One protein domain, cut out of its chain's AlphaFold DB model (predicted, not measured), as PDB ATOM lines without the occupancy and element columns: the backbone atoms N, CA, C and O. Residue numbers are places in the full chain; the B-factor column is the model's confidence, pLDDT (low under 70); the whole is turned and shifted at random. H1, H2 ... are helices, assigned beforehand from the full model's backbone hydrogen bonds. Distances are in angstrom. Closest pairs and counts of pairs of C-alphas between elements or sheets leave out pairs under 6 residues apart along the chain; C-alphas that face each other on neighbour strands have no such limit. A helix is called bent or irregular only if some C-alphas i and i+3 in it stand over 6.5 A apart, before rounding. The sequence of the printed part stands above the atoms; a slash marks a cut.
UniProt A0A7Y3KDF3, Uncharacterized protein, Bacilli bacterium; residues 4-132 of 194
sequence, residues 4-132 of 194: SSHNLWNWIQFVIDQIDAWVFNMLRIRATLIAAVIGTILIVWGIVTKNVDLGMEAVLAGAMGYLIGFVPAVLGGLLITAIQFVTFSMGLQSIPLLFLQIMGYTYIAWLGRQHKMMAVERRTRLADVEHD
ATOM      1  N   SER A   4     -20.057 -15.110  -4.205       60.56
ATOM      2  CA  SER A   4     -19.509 -14.443  -5.398       60.56
ATOM      3  C   SER A   4     -20.270 -13.153  -5.749       60.56
ATOM      4  O   SER A   4     -19.652 -12.134  -6.052       60.56
ATOM      5  N   SER A   5     -21.598 -13.153  -5.604       64.69
ATOM      6  CA  SER A   5     -22.451 -11.993  -5.898       64.69
ATOM      7  C   SER A   5     -22.211 -10.809  -4.954       64.69
ATOM      8  O   SER A   5     -22.238  -9.665  -5.398       64.69
ATOM      9  N   HIS A   6     -21.902 -11.063  -3.677       66.38
ATOM     10  CA  HIS A   6     -21.585  -9.998  -2.718       66.38
ATOM     11  C   HIS A   6     -20.254  -9.294  -3.020       66.38
ATOM     12  O   HIS A   6     -20.159  -8.078  -2.866       66.38
ATOM     13  N   ASN A   7     -19.250 -10.030  -3.505       80.25
ATOM     14  CA  ASN A   7     -17.964  -9.442  -3.888       80.25
ATOM     15  C   ASN A   7     -18.066  -8.616  -5.177       80.25
ATOM     16  O   ASN A   7     -17.426  -7.573  -5.275       80.25
ATOM     17  N   LEU A   8     -18.897  -9.040  -6.135       82.12
ATOM     18  CA  LEU A   8     -19.162  -8.266  -7.353       82.12
ATOM     19  C   LEU A   8     -19.853  -6.936  -7.047       82.12
ATOM     20  O   LEU A   8     -19.471  -5.913  -7.607       82.12
ATOM     21  N   TRP A   9     -20.822  -6.921  -6.130       86.56
ATOM     22  CA  TRP A   9     -21.519  -5.681  -5.782       86.56
ATOM     23  C   TRP A   9     -20.590  -4.698  -5.046       86.56
ATOM     24  O   TRP A   9     -20.510  -3.522  -5.389       86.56
ATOM     25  N   ASN A  10     -19.780  -5.178  -4.104       86.56
ATOM     26  CA  ASN A  10     -18.814  -4.308  -3.424       86.56
ATOM     27  C   ASN A  10     -17.769  -3.730  -4.395       86.56
ATOM     28  O   ASN A  10     -17.368  -2.577  -4.256       86.56
ATOM     29  N   TRP A  11     -17.364  -4.504  -5.405       86.81
ATOM     30  CA  TRP A  11     -16.442  -4.036  -6.436       86.81
ATOM     31  C   TRP A  11     -17.072  -2.979  -7.355       86.81
ATOM     32  O   TRP A  11     -16.435  -1.972  -7.647       86.81
ATOM     33  N   ILE A  12     -18.333  -3.154  -7.765       89.75
ATOM     34  CA  ILE A  12     -19.036  -2.161  -8.594       89.75
ATOM     35  C   ILE A  12     -19.232  -0.847  -7.824       89.75
ATOM     36  O   ILE A  12     -18.978   0.211  -8.389       89.75
ATOM     37  N   GLN A  13     -19.636  -0.898  -6.549       89.56
ATOM     38  CA  GLN A  13     -19.773   0.309  -5.716       89.56
ATOM     39  C   GLN A  13     -18.439   1.046  -5.579       89.56
ATOM     40  O   GLN A  13     -18.375   2.244  -5.821       89.56
ATOM     41  N   PHE A  14     -17.350   0.316  -5.323       90.38
ATOM     42  CA  PHE A  14     -16.013   0.904  -5.263       90.38
ATOM     43  C   PHE A  14     -15.613   1.605  -6.571       90.38
ATOM     44  O   PHE A  14     -15.068   2.705  -6.540       90.38
ATOM     45  N   VAL A  15     -15.896   0.995  -7.728       90.44
ATOM     46  CA  VAL A  15     -15.609   1.607  -9.036       90.44
ATOM     47  C   VAL A  15     -16.462   2.857  -9.263       90.44
ATOM     48  O   VAL A  15     -15.943   3.852  -9.762       90.44
ATOM     49  N   ILE A  16     -17.742   2.838  -8.876       91.12
ATOM     50  CA  ILE A  16     -18.628   4.008  -8.967       91.12
ATOM     51  C   ILE A  16     -18.094   5.144  -8.095       91.12
ATOM     52  O   ILE A  16     -17.905   6.241  -8.611       91.12
ATOM     53  N   ASP A  17     -17.762   4.875  -6.833       90.81
ATOM     54  CA  ASP A  17     -17.220   5.880  -5.912       90.81
ATOM     55  C   ASP A  17     -15.901   6.471  -6.430       90.81
ATOM     56  O   ASP A  17     -15.644   7.671  -6.313       90.81
ATOM     57  N   GLN A  18     -15.057   5.640  -7.046       89.94
ATOM     58  CA  GLN A  18     -13.777   6.071  -7.601       89.94
ATOM     59  C   GLN A  18     -13.951   6.938  -8.856       89.94
ATOM     60  O   GLN A  18     -13.242   7.935  -9.019       89.94
ATOM     61  N   ILE A  19     -14.902   6.586  -9.728       88.38
ATOM     62  CA  ILE A  19     -15.273   7.404 -10.887       88.38
ATOM     63  C   ILE A  19     -15.883   8.722 -10.415       88.38
ATOM     64  O   ILE A  19     -15.498   9.770 -10.924       88.38
ATOM     65  N   ASP A  20     -16.778   8.691  -9.431       85.75
ATOM     66  CA  ASP A  20     -17.449   9.886  -8.926       85.75
ATOM     67  C   ASP A  20     -16.434  10.840  -8.285       85.75
ATOM     68  O   ASP A  20     -16.351  12.011  -8.652       85.75
ATOM     69  N   ALA A  21     -15.528  10.325  -7.448       82.94
ATOM     70  CA  ALA A  21     -14.424  11.106  -6.893       82.94
ATOM     71  C   ALA A  21     -13.516  11.700  -7.985       82.94
ATOM     72  O   ALA A  21     -13.100  12.861  -7.886       82.94
ATOM     73  N   TRP A  22     -13.216  10.939  -9.042       83.81
ATOM     74  CA  TRP A  22     -12.437  11.432 -10.177       83.81
ATOM     75  C   TRP A  22     -13.173  12.548 -10.928       83.81
ATOM     76  O   TRP A  22     -12.574  13.589 -11.204       83.81
ATOM     77  N   VAL A  23     -14.471  12.379 -11.196       77.25
ATOM     78  CA  VAL A  23     -15.320  13.383 -11.851       77.25
ATOM     79  C   VAL A  23     -15.432  14.637 -10.992       77.25
ATOM     80  O   VAL A  23     -15.211  15.731 -11.505       77.25
ATOM     81  N   PHE A  24     -15.689  14.515  -9.691       75.88
ATOM     82  CA  PHE A  24     -15.744  15.652  -8.773       75.88
ATOM     83  C   PHE A  24     -14.419  16.404  -8.716       75.88
ATOM     84  O   PHE A  24     -14.410  17.636  -8.716       75.88
ATOM     85  N   ASN A  25     -13.292  15.693  -8.712       76.88
ATOM     86  CA  ASN A  25     -11.984  16.333  -8.716       76.88
ATOM     87  C   ASN A  25     -11.710  17.031 -10.060       76.88
ATOM     88  O   ASN A  25     -11.269  18.179 -10.090       76.88
ATOM     89  N   MET A  26     -12.058  16.387 -11.176       74.62
ATOM     90  CA  MET A  26     -11.950  16.950 -12.524       74.62
ATOM     91  C   MET A  26     -12.828  18.201 -12.681       74.62
ATOM     92  O   MET A  26     -12.361  19.226 -13.182       74.62
ATOM     93  N   LEU A  27     -14.072  18.147 -12.197       73.94
ATOM     94  CA  LEU A  27     -15.004  19.270 -12.157       73.94
ATOM     95  C   LEU A  27     -14.468  20.381 -11.269       73.94
ATOM     96  O   LEU A  27     -14.457  21.521 -11.699       73.94
ATOM     97  N   ARG A  28     -13.959  20.082 -10.075       74.56
ATOM     98  CA  ARG A  28     -13.404  21.095  -9.169       74.56
ATOM     99  C   ARG A  28     -12.200  21.814  -9.778       74.56
ATOM    100  O   ARG A  28     -12.117  23.035  -9.674       74.56
ATOM    101  N   ILE A  29     -11.300  21.081 -10.435       75.44
ATOM    102  CA  ILE A  29     -10.113  21.642 -11.098       75.44
ATOM    103  C   ILE A  29     -10.516  22.499 -12.305       75.44
ATOM    104  O   ILE A  29      -9.915  23.544 -12.551       75.44
ATOM    105  N   ARG A  30     -11.539  22.077 -13.059       79.75
ATOM    106  CA  ARG A  30     -11.960  22.732 -14.308       79.75
ATOM    107  C   ARG A  30     -13.190  23.624 -14.166       79.75
ATOM    108  O   ARG A  30     -13.620  24.196 -15.162       79.75
ATOM    109  N   ALA A  31     -13.748  23.784 -12.971       74.62
ATOM    110  CA  ALA A  31     -15.000  24.507 -12.757       74.62
ATOM    111  C   ALA A  31     -14.902  25.967 -13.208       74.62
ATOM    112  O   ALA A  31     -15.869  26.514 -13.719       74.62
ATOM    113  N   THR A  32     -13.726  26.588 -13.097       74.56
ATOM    114  CA  THR A  32     -13.480  27.937 -13.628       74.56
ATOM    115  C   THR A  32     -13.559  27.983 -15.155       74.56
ATOM    116  O   THR A  32     -14.151  28.903 -15.709       74.56
ATOM    117  N   LEU A  33     -13.026  26.972 -15.844       77.62
ATOM    118  CA  LEU A  33     -13.098  26.861 -17.300       77.62
ATOM    119  C   LEU A  33     -14.525  26.554 -17.768       77.62
ATOM    120  O   LEU A  33     -15.001  27.177 -18.711       77.62
ATOM    121  N   ILE A  34     -15.230  25.650 -17.084       79.00
ATOM    122  CA  ILE A  34     -16.639  25.354 -17.371       79.00
ATOM    123  C   ILE A  34     -17.482  26.622 -17.165       79.00
ATOM    124  O   ILE A  34     -18.331  26.935 -17.995       79.00
ATOM    125  N   ALA A  35     -17.205  27.405 -16.118       76.56
ATOM    126  CA  ALA A  35     -17.895  28.667 -15.855       76.56
ATOM    127  C   ALA A  35     -17.609  29.752 -16.878       76.56
ATOM    128  O   ALA A  35     -18.542  30.438 -17.299       76.56
ATOM    129  N   ALA A  36     -16.370  29.852 -17.349       78.88
ATOM    130  CA  ALA A  36     -16.041  30.727 -18.461       78.88
ATOM    131  C   ALA A  36     -16.807  30.323 -19.729       78.88
ATOM    132  O   ALA A  36     -17.445  31.174 -20.341       78.88
ATOM    133  N   VAL A  37     -16.825  29.031 -20.079       84.00
ATOM    134  CA  VAL A  37     -17.531  28.524 -21.269       84.00
ATOM    135  C   VAL A  37     -19.033  28.797 -21.189       84.00
ATOM    136  O   VAL A  37     -19.600  29.334 -22.139       84.00
ATOM    137  N   ILE A  38     -19.677  28.490 -20.059       82.56
ATOM    138  CA  ILE A  38     -21.110  28.759 -19.862       82.56
ATOM    139  C   ILE A  38     -21.395  30.262 -19.956       82.56
ATOM    140  O   ILE A  38     -22.332  30.662 -20.646       82.56
ATOM    141  N   GLY A  39     -20.564  31.101 -19.331       80.69
ATOM    142  CA  GLY A  39     -20.688  32.556 -19.424       80.69
ATOM    143  C   GLY A  39     -20.568  33.063 -20.864       80.69
ATOM    144  O   GLY A  39     -21.399  33.852 -21.309       80.69
ATOM    145  N   THR A  40     -19.590  32.570 -21.627       83.94
ATOM    146  CA  THR A  40     -19.422  32.931 -23.042       83.94
ATOM    147  C   THR A  40     -20.621  32.498 -23.880       83.94
ATOM    148  O   THR A  40     -21.115  33.295 -24.674       83.94
ATOM    149  N   ILE A  41     -21.127  31.276 -23.686       86.06
ATOM    150  CA  ILE A  41     -22.311  30.779 -24.402       86.06
ATOM    151  C   ILE A  41     -23.525  31.663 -24.109       86.06
ATOM    152  O   ILE A  41     -24.220  32.050 -25.045       86.06
ATOM    153  N   LEU A  42     -23.760  32.031 -22.846       81.00
ATOM    154  CA  LEU A  42     -24.876  32.902 -22.465       81.00
ATOM    155  C   LEU A  42     -24.770  34.295 -23.097       81.00
ATOM    156  O   LEU A  42     -25.768  34.813 -23.596       81.00
ATOM    157  N   ILE A  43     -23.571  34.884 -23.131       83.81
ATOM    158  CA  ILE A  43     -23.346  36.193 -23.760       83.81
ATOM    159  C   ILE A  43     -23.592  36.116 -25.272       83.81
ATOM    160  O   ILE A  43     -24.330  36.935 -25.819       83.81
ATOM    161  N   VAL A  44     -23.014  35.118 -25.949       87.44
ATOM    162  CA  VAL A  44     -23.203  34.916 -27.396       87.44
ATOM    163  C   VAL A  44     -24.680  34.677 -27.713       87.44
ATOM    164  O   VAL A  44     -25.211  35.266 -28.653       87.44
ATOM    165  N   TRP A  45     -25.367  33.875 -26.901       83.88
ATOM    166  CA  TRP A  45     -26.798  33.624 -27.038       83.88
ATOM    167  C   TRP A  45     -27.637  34.899 -26.879       83.88
ATOM    168  O   TRP A  45     -28.527  35.155 -27.693       83.88
ATOM    169  N   GLY A  46     -27.339  35.726 -25.871       80.25
ATOM    170  CA  GLY A  46     -27.989  37.026 -25.669       80.25
ATOM    171  C   GLY A  46     -27.854  37.942 -26.889       80.25
ATOM    172  O   GLY A  46     -28.834  38.541 -27.331       80.25
ATOM    173  N   ILE A  47     -26.667  37.976 -27.505       84.69
ATOM    174  CA  ILE A  47     -26.413  38.751 -28.729       84.69
ATOM    175  C   ILE A  47     -27.230  38.206 -29.909       84.69
ATOM    176  O   ILE A  47     -27.911  38.975 -30.589       84.69
ATOM    177  N   VAL A  48     -27.202  36.889 -30.145       87.38
ATOM    178  CA  VAL A  48     -27.929  36.245 -31.258       87.38
ATOM    179  C   VAL A  48     -29.439  36.463 -31.142       87.38
ATOM    180  O   VAL A  48     -30.109  36.725 -32.140       87.38
ATOM    181  N   THR A  49     -29.975  36.410 -29.924       83.50
ATOM    182  CA  THR A  49     -31.404  36.616 -29.656       83.50
ATOM    183  C   THR A  49     -31.813  38.089 -29.581       83.50
ATOM    184  O   THR A  49     -32.992  38.369 -29.388       83.50
ATOM    185  N   LYS A  50     -30.873  39.032 -29.766       82.12
ATOM    186  CA  LYS A  50     -31.070  40.487 -29.602       82.12
ATOM    187  C   LYS A  50     -31.550  40.899 -28.201       82.12
ATOM    188  O   LYS A  50     -32.030  42.014 -28.023       82.12
ATOM    189  N   ASN A  51     -31.362  40.037 -27.205       78.69
ATOM    190  CA  ASN A  51     -31.655  40.311 -25.801       78.69
ATOM    191  C   ASN A  51     -30.371  40.758 -25.098       78.69
ATOM    192  O   ASN A  51     -29.762  40.011 -24.328       78.69
ATOM    193  N   VAL A  52     -29.940  41.984 -25.405       78.69
ATOM    194  CA  VAL A  52     -28.691  42.564 -24.880       78.69
ATOM    195  C   VAL A  52     -28.737  42.703 -23.353       78.69
ATOM    196  O   VAL A  52     -27.712  42.525 -22.693       78.69
ATOM    197  N   ASP A  53     -29.930  42.914 -22.795       81.06
ATOM    198  CA  ASP A  53     -30.168  43.036 -21.354       81.06
ATOM    199  C   ASP A  53     -29.676  41.801 -20.583       81.06
ATOM    200  O   ASP A  53     -28.997  41.936 -19.568       81.06
ATOM    201  N   LEU A  54     -29.880  40.595 -21.128       75.81
ATOM    202  CA  LEU A  54     -29.412  39.344 -20.513       75.81
ATOM    203  C   LEU A  54     -27.887  39.268 -20.420       75.81
ATOM    204  O   LEU A  54     -27.334  38.794 -19.426       75.81
ATOM    205  N   GLY A  55     -27.196  39.732 -21.461       79.69
ATOM    206  CA  GLY A  55     -25.737  39.785 -21.470       79.69
ATOM    207  C   GLY A  55     -25.210  40.787 -20.445       79.69
ATOM    208  O   GLY A  55     -24.258  40.490 -19.723       79.69
ATOM    209  N   MET A  56     -25.851  41.954 -20.342       83.62
ATOM    210  CA  MET A  56     -25.465  42.985 -19.377       83.62
ATOM    211  C   MET A  56     -25.711  42.529 -17.931       83.62
ATOM    212  O   MET A  56     -24.829  42.693 -17.086       83.62
ATOM    213  N   GLU A  57     -26.850  41.895 -17.649       83.94
ATOM    214  CA  GLU A  57     -27.175  41.323 -16.334       83.94
ATOM    215  C   GLU A  57     -26.176  40.236 -15.919       83.94
ATOM    216  O   GLU A  57     -25.687  40.240 -14.788       83.94
ATOM    217  N   ALA A  58     -25.801  39.353 -16.847       83.19
ATOM    218  CA  ALA A  58     -24.785  38.332 -16.618       83.19
ATOM    219  C   ALA A  58     -23.422  38.947 -16.249       83.19
ATOM    220  O   ALA A  58     -22.781  38.522 -15.283       83.19
ATOM    221  N   VAL A  59     -22.989  39.982 -16.977       84.75
ATOM    222  CA  VAL A  59     -21.740  40.705 -16.686       84.75
ATOM    223  C   VAL A  59     -21.810  41.402 -15.325       84.75
ATOM    224  O   VAL A  59     -20.862  41.310 -14.541       84.75
ATOM    225  N   LEU A  60     -22.932  42.051 -15.008       86.81
ATOM    226  CA  LEU A  60     -23.154  42.706 -13.716       86.81
ATOM    227  C   LEU A  60     -23.128  41.708 -12.556       86.81
ATOM    228  O   LEU A  60     -22.468  41.973 -11.551       86.81
ATOM    229  N   ALA A  61     -23.760  40.541 -12.700       85.00
ATOM    230  CA  ALA A  61     -23.717  39.475 -11.700       85.00
ATOM    231  C   ALA A  61     -22.275  38.997 -11.445       85.00
ATOM    232  O   ALA A  61     -21.871  38.799 -10.295       85.00
ATOM    233  N   GLY A  62     -21.461  38.884 -12.501       82.12
ATOM    234  CA  GLY A  62     -20.035  38.562 -12.389       82.12
ATOM    235  C   GLY A  62     -19.231  39.645 -11.674       82.12
ATOM    236  O   GLY A  62     -18.461  39.345 -10.757       82.12
ATOM    237  N   ALA A  63     -19.451  40.910 -12.039       85.75
ATOM    238  CA  ALA A  63     -18.802  42.056 -11.411       85.75
ATOM    239  C   ALA A  63     -19.171  42.177  -9.923       85.75
ATOM    240  O   ALA A  63     -18.292  42.356  -9.079       85.75
ATOM    241  N   MET A  64     -20.449  42.003  -9.575       85.50
ATOM    242  CA  MET A  64     -20.911  41.968  -8.186       85.50
ATOM    243  C   MET A  64     -20.306  40.794  -7.411       85.50
ATOM    244  O   MET A  64     -19.872  40.973  -6.270       85.50
ATOM    245  N   GLY A  65     -20.213  39.617  -8.038       81.88
ATOM    246  CA  GLY A  65     -19.569  38.439  -7.457       81.88
ATOM    247  C   GLY A  65     -18.094  38.677  -7.128       81.88
ATOM    248  O   GLY A  65     -17.611  38.236  -6.083       81.88
ATOM    249  N   TYR A  66     -17.396  39.430  -7.981       84.81
ATOM    250  CA  TYR A  66     -16.005  39.830  -7.779       84.81
ATOM    251  C   TYR A  66     -15.844  40.924  -6.708       84.81
ATOM    252  O   TYR A  66     -14.983  40.820  -5.834       84.81
ATOM    253  N   LEU A  67     -16.664  41.977  -6.743       86.38
ATOM    254  CA  LEU A  67     -16.514  43.125  -5.846       86.38
ATOM    255  C   LEU A  67     -17.039  42.822  -4.439       86.38
ATOM    256  O   LEU A  67     -16.285  42.887  -3.463       86.38
ATOM    257  N   ILE A  68     -18.313  42.449  -4.349       87.31
ATOM    258  CA  ILE A  68     -19.072  42.364  -3.095       87.31
ATOM    259  C   ILE A  68     -19.037  40.933  -2.548       87.31
ATOM    260  O   ILE A  68     -18.847  40.722  -1.352       87.31
ATOM    261  N   GLY A  69     -19.148  39.939  -3.431       80.12
ATOM    262  CA  GLY A  69     -19.096  38.521  -3.087       80.12
ATOM    263  C   GLY A  69     -20.262  37.723  -3.666       80.12
ATOM    264  O   GLY A  69     -21.195  38.264  -4.249       80.12
ATOM    265  N   PHE A  70     -20.211  36.404  -3.484       83.50
ATOM    266  CA  PHE A  70     -21.147  35.470  -4.121       83.50
ATOM    267  C   PHE A  70     -22.600  35.631  -3.653       83.50
ATOM    268  O   PHE A  70     -23.492  35.755  -4.480       83.50
ATOM    269  N   VAL A  71     -22.839  35.660  -2.338       86.31
ATOM    270  CA  VAL A  71     -24.196  35.734  -1.763       86.31
ATOM    271  C   VAL A  71     -24.976  36.970  -2.241       86.31
ATOM    272  O   VAL A  71     -26.074  36.792  -2.764       86.31
ATOM    273  N   PRO A  72     -24.446  38.207  -2.134       85.50
ATOM    274  CA  PRO A  72     -25.169  39.387  -2.611       85.50
ATOM    275  C   PRO A  72     -25.356  39.396  -4.133       85.50
ATOM    276  O   PRO A  72     -26.385  39.866  -4.605       85.50
ATOM    277  N   ALA A  73     -24.420  38.831  -4.903       85.00
ATOM    278  CA  ALA A  73     -24.564  38.710  -6.352       85.00
ATOM    279  C   ALA A  73     -25.691  37.739  -6.752       85.00
ATOM    280  O   ALA A  73     -26.485  38.052  -7.635       85.00
ATOM    281  N   VAL A  74     -25.809  36.595  -6.068       87.06
ATOM    282  CA  VAL A  74     -26.909  35.640  -6.288       87.06
ATOM    283  C   VAL A  74     -28.251  36.247  -5.882       87.06
ATOM    284  O   VAL A  74     -29.214  36.136  -6.634       87.06
ATOM    285  N   LEU A  75     -28.322  36.927  -4.732       89.12
ATOM    286  CA  LEU A  75     -29.544  37.614  -4.297       89.12
ATOM    287  C   LEU A  75     -29.963  38.719  -5.274       89.12
ATOM    288  O   LEU A  75     -31.146  38.835  -5.581       89.12
ATOM    289  N   GLY A  76     -29.004  39.490  -5.796       87.25
ATOM    290  CA  GLY A  76     -29.253  40.488  -6.836       87.25
ATOM    291  C   GLY A  76     -29.814  39.863  -8.114       87.25
ATOM    292  O   GLY A  76     -30.828  40.329  -8.623       87.25
ATOM    293  N   GLY A  77     -29.218  38.759  -8.580       84.62
ATOM    294  CA  GLY A  77     -29.723  38.004  -9.729       84.62
ATOM    295  C   GLY A  77     -31.144  37.474  -9.513       84.62
ATOM    296  O   GLY A  77     -32.002  37.668 -10.366       84.62
ATOM    297  N   LEU A  78     -31.424  36.882  -8.346       87.94
ATOM    298  CA  LEU A  78     -32.765  36.398  -7.994       87.94
ATOM    299  C   LEU A  78     -33.800  37.527  -7.944       87.94
ATOM    300  O   LEU A  78     -34.921  37.337  -8.407       87.94
ATOM    301  N   LEU A  79     -33.436  38.696  -7.408       89.50
ATOM    302  CA  LEU A  79     -34.308  39.871  -7.396       89.50
ATOM    303  C   LEU A  79     -34.622  40.356  -8.812       89.50
ATOM    304  O   LEU A  79     -35.783  40.619  -9.109       89.50
ATOM    305  N   ILE A  80     -33.619  40.430  -9.690       85.44
ATOM    306  CA  ILE A  80     -33.814  40.820 -11.093       85.44
ATOM    307  C   ILE A  80     -34.739  39.823 -11.798       85.44
ATOM    308  O   ILE A  80     -35.719  40.238 -12.414       85.44
ATOM    309  N   THR A  81     -34.500  38.518 -11.643       83.25
ATOM    310  CA  THR A  81     -35.369  37.480 -12.217       83.25
ATOM    311  C   THR A  81     -36.788  37.542 -11.644       83.25
ATOM    312  O   THR A  81     -37.751  37.378 -12.388       83.25
ATOM    313  N   ALA A  82     -36.959  37.827 -10.349       85.25
ATOM    314  CA  ALA A  82     -38.277  37.995  -9.739       85.25
ATOM    315  C   ALA A  82     -39.014  39.233 -10.282       85.25
ATOM    316  O   ALA A  82     -40.208  39.158 -10.567       85.25
ATOM    317  N   ILE A  83     -38.309  40.351 -10.479       84.56
ATOM    318  CA  ILE A  83     -38.866  41.558 -11.105       84.56
ATOM    319  C   ILE A  83     -39.280  41.254 -12.546       84.56
ATOM    320  O   ILE A  83     -40.406  41.576 -12.918       84.56
ATOM    321  N   GLN A  84     -38.416  40.593 -13.326       79.62
ATOM    322  CA  GLN A  84     -38.727  40.158 -14.691       79.62
ATOM    323  C   GLN A  84     -39.945  39.231 -14.722       79.62
ATOM    324  O   GLN A  84     -40.815  39.402 -15.565       79.62
ATOM    325  N   PHE A  85     -40.059  38.292 -13.783       80.69
ATOM    326  CA  PHE A  85     -41.212  37.398 -13.692       80.69
ATOM    327  C   PHE A  85     -42.521  38.165 -13.457       80.69
ATOM    328  O   PHE A  85     -43.535  37.877 -14.091       80.69
ATOM    329  N   VAL A  86     -42.503  39.174 -12.581       82.12
ATOM    330  CA  VAL A  86     -43.683  40.007 -12.307       82.12
ATOM    331  C   VAL A  86     -44.035  40.877 -13.516       82.12
ATOM    332  O   VAL A  86     -45.205  40.928 -13.900       82.12
ATOM    333  N   THR A  87     -43.053  41.515 -14.156       77.31
ATOM    334  CA  THR A  87     -43.284  42.405 -15.308       77.31
ATOM    335  C   THR A  87     -43.663  41.654 -16.585       77.31
ATOM    336  O   THR A  87     -44.494  42.143 -17.346       77.31
ATOM    337  N   PHE A  88     -43.124  40.452 -16.803       70.06
ATOM    338  CA  PHE A  88     -43.426  39.595 -17.956       70.06
ATOM    339  C   PHE A  88     -44.534  38.571 -17.705       70.06
ATOM    340  O   PHE A  88     -44.808  37.764 -18.586       70.06
ATOM    341  N   SER A  89     -45.247  38.629 -16.577       61.16
ATOM    342  CA  SER A  89     -46.417  37.770 -16.317       61.16
ATOM    343  C   SER A  89     -47.559  37.912 -17.349       61.16
ATOM    344  O   SER A  89     -48.481  37.101 -17.357       61.16
ATOM    345  N   MET A  90     -47.475  38.880 -18.275       56.00
ATOM    346  CA  MET A  90     -48.345  39.008 -19.457       56.00
ATOM    347  C   MET A  90     -47.786  38.364 -20.747       56.00
ATOM    348  O   MET A  90     -48.437  38.424 -21.788       56.00
ATOM    349  N   GLY A  91     -46.604  37.743 -20.714       58.72
ATOM    350  CA  GLY A  91     -45.931  37.138 -21.866       58.72
ATOM    351  C   GLY A  91     -45.423  35.718 -21.597       58.72
ATOM    352  O   GLY A  91     -44.978  35.390 -20.502       58.72
ATOM    353  N   LEU A  92     -45.467  34.871 -22.629       55.03
ATOM    354  CA  LEU A  92     -45.027  33.466 -22.646       55.03
ATOM    355  C   LEU A  92     -43.495  33.311 -22.517       55.03
ATOM    356  O   LEU A  92     -42.853  32.702 -23.375       55.03
ATOM    357  N   GLN A  93     -42.869  33.836 -21.463       62.91
ATOM    358  CA  GLN A  93     -41.509  33.409 -21.148       62.91
ATOM    359  C   GLN A  93     -41.552  31.961 -20.662       62.91
ATOM    360  O   GLN A  93     -42.204  31.613 -19.678       62.91
ATOM    361  N   SER A  94     -40.881  31.084 -21.406       69.25
ATOM    362  CA  SER A  94     -40.845  29.664 -21.090       69.25
ATOM    363  C   SER A  94     -40.078  29.462 -19.782       69.25
ATOM    364  O   SER A  94     -38.919  29.855 -19.682       69.25
ATOM    365  N   ILE A  95     -40.700  28.794 -18.807       74.81
ATOM    366  CA  ILE A  95     -40.113  28.403 -17.510       74.81
ATOM    367  C   ILE A  95     -38.645  27.912 -17.612       74.81
ATOM    368  O   ILE A  95     -37.837  28.313 -16.774       74.81
ATOM    369  N   PRO A  96     -38.234  27.122 -18.633       78.25
ATOM    370  CA  PRO A  96     -36.838  26.703 -18.797       78.25
ATOM    371  C   PRO A  96     -35.823  27.848 -18.926       78.25
ATOM    372  O   PRO A  96     -34.681  27.703 -18.492       78.25
ATOM    373  N   LEU A  97     -36.220  28.989 -19.495       77.75
ATOM    374  CA  LEU A  97     -35.345  30.150 -19.667       77.75
ATOM    375  C   LEU A  97     -34.985  30.784 -18.317       77.75
ATOM    376  O   LEU A  97     -33.831  31.142 -18.100       77.75
ATOM    377  N   LEU A  98     -35.947  30.858 -17.393       77.81
ATOM    378  CA  LEU A  98     -35.731  31.392 -16.045       77.81
ATOM    379  C   LEU A  98     -34.769  30.502 -15.249       77.81
ATOM    380  O   LEU A  98     -33.857  30.997 -14.590       77.81
ATOM    381  N   PHE A  99     -34.915  29.177 -15.358       82.00
ATOM    382  CA  PHE A  99     -33.961  28.242 -14.756       82.00
ATOM    383  C   PHE A  99     -32.552  28.433 -15.318       82.00
ATOM    384  O   PHE A  99     -31.587  28.481 -14.554       82.00
ATOM    385  N   LEU A 100     -32.435  28.595 -16.638       82.31
ATOM    386  CA  LEU A 100     -31.153  28.837 -17.287       82.31
ATOM    387  C   LEU A 100     -30.507  30.148 -16.808       82.31
ATOM    388  O   LEU A 100     -29.308  30.159 -16.532       82.31
ATOM    389  N   GLN A 101     -31.286  31.224 -16.652       81.94
ATOM    390  CA  GLN A 101     -30.808  32.499 -16.103       81.94
ATOM    391  C   GLN A 101     -30.307  32.350 -14.666       81.94
ATOM    392  O   GLN A 101     -29.185  32.753 -14.367       81.94
ATOM    393  N   ILE A 102     -31.098  31.732 -13.780       84.38
ATOM    394  CA  ILE A 102     -30.727  31.560 -12.368       84.38
ATOM    395  C   ILE A 102     -29.439  30.737 -12.252       84.38
ATOM    396  O   ILE A 102     -28.523  31.116 -11.513       84.38
ATOM    397  N   MET A 103     -29.332  29.637 -13.006       86.19
ATOM    398  CA  MET A 103     -28.108  28.834 -13.040       86.19
ATOM    399  C   MET A 103     -26.930  29.640 -13.596       86.19
ATOM    400  O   MET A 103     -25.854  29.630 -12.998       86.19
ATOM    401  N   GLY A 104     -27.137  30.387 -14.683       84.00
ATOM    402  CA  GLY A 104     -26.127  31.244 -15.301       84.00
ATOM    403  C   GLY A 104     -25.587  32.308 -14.348       84.00
ATOM    404  O   GLY A 104     -24.377  32.380 -14.132       84.00
ATOM    405  N   TYR A 105     -26.464  33.089 -13.714       85.25
ATOM    406  CA  TYR A 105     -26.082  34.136 -12.762       85.25
ATOM    407  C   TYR A 105     -25.358  33.568 -11.550       85.25
ATOM    408  O   TYR A 105     -24.326  34.105 -11.148       85.25
ATOM    409  N   THR A 106     -25.833  32.442 -11.017       86.31
ATOM    410  CA  THR A 106     -25.157  31.755  -9.912       86.31
ATOM    411  C   THR A 106     -23.740  31.346 -10.312       86.31
ATOM    412  O   THR A 106     -22.783  31.583  -9.574       86.31
ATOM    413  N   TYR A 107     -23.575  30.780 -11.504       86.62
ATOM    414  CA  TYR A 107     -22.284  30.279 -11.959       86.62
ATOM    415  C   TYR A 107     -21.290  31.403 -12.282       86.62
ATOM    416  O   TYR A 107     -20.117  31.333 -11.904       86.62
ATOM    417  N   ILE A 108     -21.766  32.487 -12.896       85.12
ATOM    418  CA  ILE A 108     -20.954  33.669 -13.206       85.12
ATOM    419  C   ILE A 108     -20.561  34.421 -11.923       85.12
ATOM    420  O   ILE A 108     -19.400  34.804 -11.762       85.12
ATOM    421  N   ALA A 109     -21.479  34.566 -10.963       86.25
ATOM    422  CA  ALA A 109     -21.177  35.145  -9.653       86.25
ATOM    423  C   ALA A 109     -20.135  34.313  -8.886       86.25
ATOM    424  O   ALA A 109     -19.235  34.864  -8.239       86.25
ATOM    425  N   TRP A 110     -20.230  32.982  -8.966       86.38
ATOM    426  CA  TRP A 110     -19.249  32.073  -8.375       86.38
ATOM    427  C   TRP A 110     -17.865  32.247  -9.010       86.38
ATOM    428  O   TRP A 110     -16.874  32.367  -8.284       86.38
ATOM    429  N   LEU A 111     -17.795  32.350 -10.342       84.50
ATOM    430  CA  LEU A 111     -16.551  32.614 -11.067       84.50
ATOM    431  C   LEU A 111     -15.929  33.955 -10.654       84.50
ATOM    432  O   LEU A 111     -14.738  33.998 -10.343       84.50
ATOM    433  N   GLY A 112     -16.726  35.024 -10.550       82.12
ATOM    434  CA  GLY A 112     -16.256  36.328 -10.067       82.12
ATOM    435  C   GLY A 112     -15.598  36.240  -8.684       82.12
ATOM    436  O   GLY A 112     -14.488  36.739  -8.480       82.12
ATOM    437  N   ARG A 113     -16.220  35.514  -7.744       85.38
ATOM    438  CA  ARG A 113     -15.645  35.279  -6.408       85.38
ATOM    439  C   ARG A 113     -14.344  34.473  -6.460       85.38
ATOM    440  O   ARG A 113     -13.402  34.808  -5.742       85.38
ATOM    441  N   GLN A 114     -14.276  33.427  -7.286       83.38
ATOM    442  CA  GLN A 114     -13.060  32.621  -7.442       83.38
ATOM    443  C   GLN A 114     -11.891  33.459  -7.964       83.38
ATOM    444  O   GLN A 114     -10.790  33.384  -7.421       83.38
ATOM    445  N   HIS A 115     -12.133  34.332  -8.945       82.12
ATOM    446  CA  HIS A 115     -11.105  35.250  -9.439       82.12
ATOM    447  C   HIS A 115     -10.594  36.200  -8.353       82.12
ATOM    448  O   HIS A 115      -9.384  36.406  -8.256       82.12
ATOM    449  N   LYS A 116     -11.479  36.732  -7.496       82.00
ATOM    450  CA  LYS A 116     -11.068  37.541  -6.338       82.00
ATOM    451  C   LYS A 116     -10.152  36.745  -5.407       82.00
ATOM    452  O   LYS A 116      -9.097  37.242  -5.029       82.00
ATOM    453  N   MET A 117     -10.527  35.509  -5.068       82.25
ATOM    454  CA  MET A 117      -9.721  34.647  -4.195       82.25
ATOM    455  C   MET A 117      -8.341  34.352  -4.790       82.25
ATOM    456  O   MET A 117      -7.340  34.522  -4.103       82.25
ATOM    457  N   MET A 118      -8.272  34.003  -6.077       81.44
ATOM    458  CA  MET A 118      -6.998  33.765  -6.763       81.44
ATOM    459  C   MET A 118      -6.136  35.031  -6.854       81.44
ATOM    460  O   MET A 118      -4.913  34.954  -6.759       81.44
ATOM    461  N   ALA A 119      -6.751  36.202  -7.044       81.75
ATOM    462  CA  ALA A 119      -6.036  37.474  -7.071       81.75
ATOM    463  C   ALA A 119      -5.460  37.831  -5.693       81.75
ATOM    464  O   ALA A 119      -4.327  38.303  -5.612       81.75
ATOM    465  N   VAL A 120      -6.210  37.573  -4.618       83.62
ATOM    466  CA  VAL A 120      -5.732  37.749  -3.241       83.62
ATOM    467  C   VAL A 120      -4.597  36.775  -2.941       83.62
ATOM    468  O   VAL A 120      -3.553  37.213  -2.479       83.62
ATOM    469  N   GLU A 121      -4.741  35.495  -3.285       81.06
ATOM    470  CA  GLU A 121      -3.702  34.485  -3.050       81.06
ATOM    471  C   GLU A 121      -2.410  34.775  -3.831       81.06
ATOM    472  O   GLU A 121      -1.307  34.587  -3.322       81.06
ATOM    473  N   ARG A 122      -2.508  35.292  -5.064       77.81
ATOM    474  CA  ARG A 122      -1.319  35.768  -5.790       77.81
ATOM    475  C   ARG A 122      -0.659  36.941  -5.082       77.81
ATOM    476  O   ARG A 122       0.563  36.976  -5.016       77.81
ATOM    477  N   ARG A 123      -1.440  37.894  -4.567       76.19
ATOM    478  CA  ARG A 123      -0.894  39.044  -3.834       76.19
ATOM    479  C   ARG A 123      -0.213  38.615  -2.539       76.19
ATOM    480  O   ARG A 123       0.867  39.115  -2.269       76.19
ATOM    481  N   THR A 124      -0.788  37.676  -1.787       76.19
ATOM    482  CA  THR A 124      -0.156  37.163  -0.562       76.19
ATOM    483  C   THR A 124       1.124  36.400  -0.874       76.19
ATOM    484  O   THR A 124       2.134  36.663  -0.244       76.19
ATOM    485  N   ARG A 125       1.143  35.550  -1.911       71.62
ATOM    486  CA  ARG A 125       2.378  34.860  -2.327       71.62
ATOM    487  C   ARG A 125       3.467  35.823  -2.799       71.62
ATOM    488  O   ARG A 125       4.635  35.577  -2.540       71.62
ATOM    489  N   LEU A 126       3.106  36.893  -3.508       68.44
ATOM    490  CA  LEU A 126       4.070  37.917  -3.924       68.44
ATOM    491  C   LEU A 126       4.610  38.700  -2.721       68.44
ATOM    492  O   LEU A 126       5.808  38.943  -2.666       68.44
ATOM    493  N   ALA A 127       3.754  39.025  -1.749       63.62
ATOM    494  CA  ALA A 127       4.168  39.679  -0.511       63.62
ATOM    495  C   ALA A 127       5.057  38.773   0.362       63.62
ATOM    496  O   ALA A 127       6.033  39.258   0.923       63.62
ATOM    497  N   ASP A 128       4.778  37.466   0.427       59.50
ATOM    498  CA  ASP A 128       5.609  36.490   1.149       59.50
ATOM    499  C   ASP A 128       6.988  36.313   0.490       59.50
ATOM    500  O   ASP A 128       7.989  36.187   1.187       59.50
ATOM    501  N   VAL A 129       7.070  36.355  -0.847       59.47
ATOM    502  CA  VAL A 129       8.356  36.358  -1.578       59.47
ATOM    503  C   VAL A 129       9.142  37.648  -1.325       59.47
ATOM    504  O   VAL A 129      10.369  37.627  -1.303       59.47
ATOM    505  N   GLU A 130       8.454  38.770  -1.122       52.84
ATOM    506  CA  GLU A 130       9.075  40.060  -0.810       52.84
ATOM    507  C   GLU A 130       9.527  40.156   0.662       52.84
ATOM    508  O   GLU A 130      10.437  40.919   0.977       52.84
ATOM    509  N   HIS A 131       8.937  39.352   1.555       53.38
ATOM    510  CA  HIS A 131       9.268  39.290   2.983       53.38
ATOM    511  C   HIS A 131      10.310  38.233   3.365       53.38
ATOM    512  O   HIS A 131      10.615  38.122   4.551       53.38
ATOM    513  N   ASP A 132      10.873  37.477   2.417       43.81
ATOM    514  CA  ASP A 132      11.970  36.549   2.701       43.81
ATOM    515  C   ASP A 132      13.310  37.323   2.738       43.81
ATOM    516  O   ASP A 132      13.885  37.627   1.687       43.81
TER     517      ASP A 132
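AT A GLANCE: This is residues 4 to 132 of the 194 residues of an uncharacterized protein of Bacilli bacterium (UniProt A0A7Y3KDF3). A small compact body of helices, made by H2, H3, the arm H1b and residues 95 to 117 of H4, has two long helical arms sticking out of it: residues 4 to 30 of H1, and residues 118 to 132, of which 118 to 130 belong to H4. In the body H2, H3 and H4 form an up-and-down bundle, each helix running against the one before it in the chain, and H1b packs on H2 and H4. The printed part has 129 residues with four named helices, H1, H2, H3 and H4 in that order, and no named strand; the class is all helix. The whole is loose, with a radius of gyration of the C-alphas of 20.2 A, and its outline is flat, spanning 62 by 57 by 25 A.

IN THESE COORDINATES: Find C-alpha 4 at (-19.509, -14.443, -5.398), where H1, residues 4 to 48, begins. By its hydrogen bonds it was assigned as one helix, but it is bent: C-alphas 29 and 32 are 7.6 A apart. Its arm H1a, residues 4 to 29, is 37.7 A long; from C-alpha 32 at (-13.480, 27.937, -13.628) the arm H1b runs 24.3 A to residue 48. Next come H2, residues 52 to 67, 22.6 A long, and H3, residues 70 to 87, 25.8 A long. H4, residues 95 to 130, runs 53.2 A and ends at C-alpha 130 at (9.075, 40.060, -0.810).

HOW THE PARTS SIT: Look first at the bend, where the lines of H1a and H1b stand at a steep tilt of 65 degrees; H1a is apart from H2, H3 and H4. H1b and H2 form a helical hairpin at 27 degrees; they touch closest at the C-alphas of Ile 43 and Gly 55, 4.9 A apart, H2 with residues 52 to 58 alone. H2 and H3 form the next hairpin, a shallow tilt of 25 degrees, with the C-alphas of Gly 65 and Ala 73 closest at 5.1 A. H3 and H4 form a third at 22 degrees, with the C-alphas of Phe 70 and Ala 109 closest at 5.5 A. H4 touches H2 with residues 104 to 116 alone; they run the same way at a shallow tilt of 34.8 degrees, only just short of steep, and the C-alphas of Tyr 66 and Gly 112 are closest at 4.2 A. H4 touches H1b with residues 104 to 114 alone, opposite ways at a steep tilt of 46 degrees, closest at the C-alphas of Ala 35 and Tyr 107, 6.1 A. In H1a, H1b, H2, H3 and H4 every backbone O i to N i+4 pair is within hydrogen-bond range.

THE WHOLE: The two C-alphas farthest apart, those of Met 90 and Asp 132, are 64.3 A apart. Without the stretches that stand free, residues 4 to 30, 86 to 92 and 118 to 132, the body of 80 residues spans 36 by 24 by 18 A. The printed part has no cut and no long link. Mean pLDDT of the printed part is 79.8; look for values under 70 at residues 4 to 6, 89 to 94 and 126 to 132.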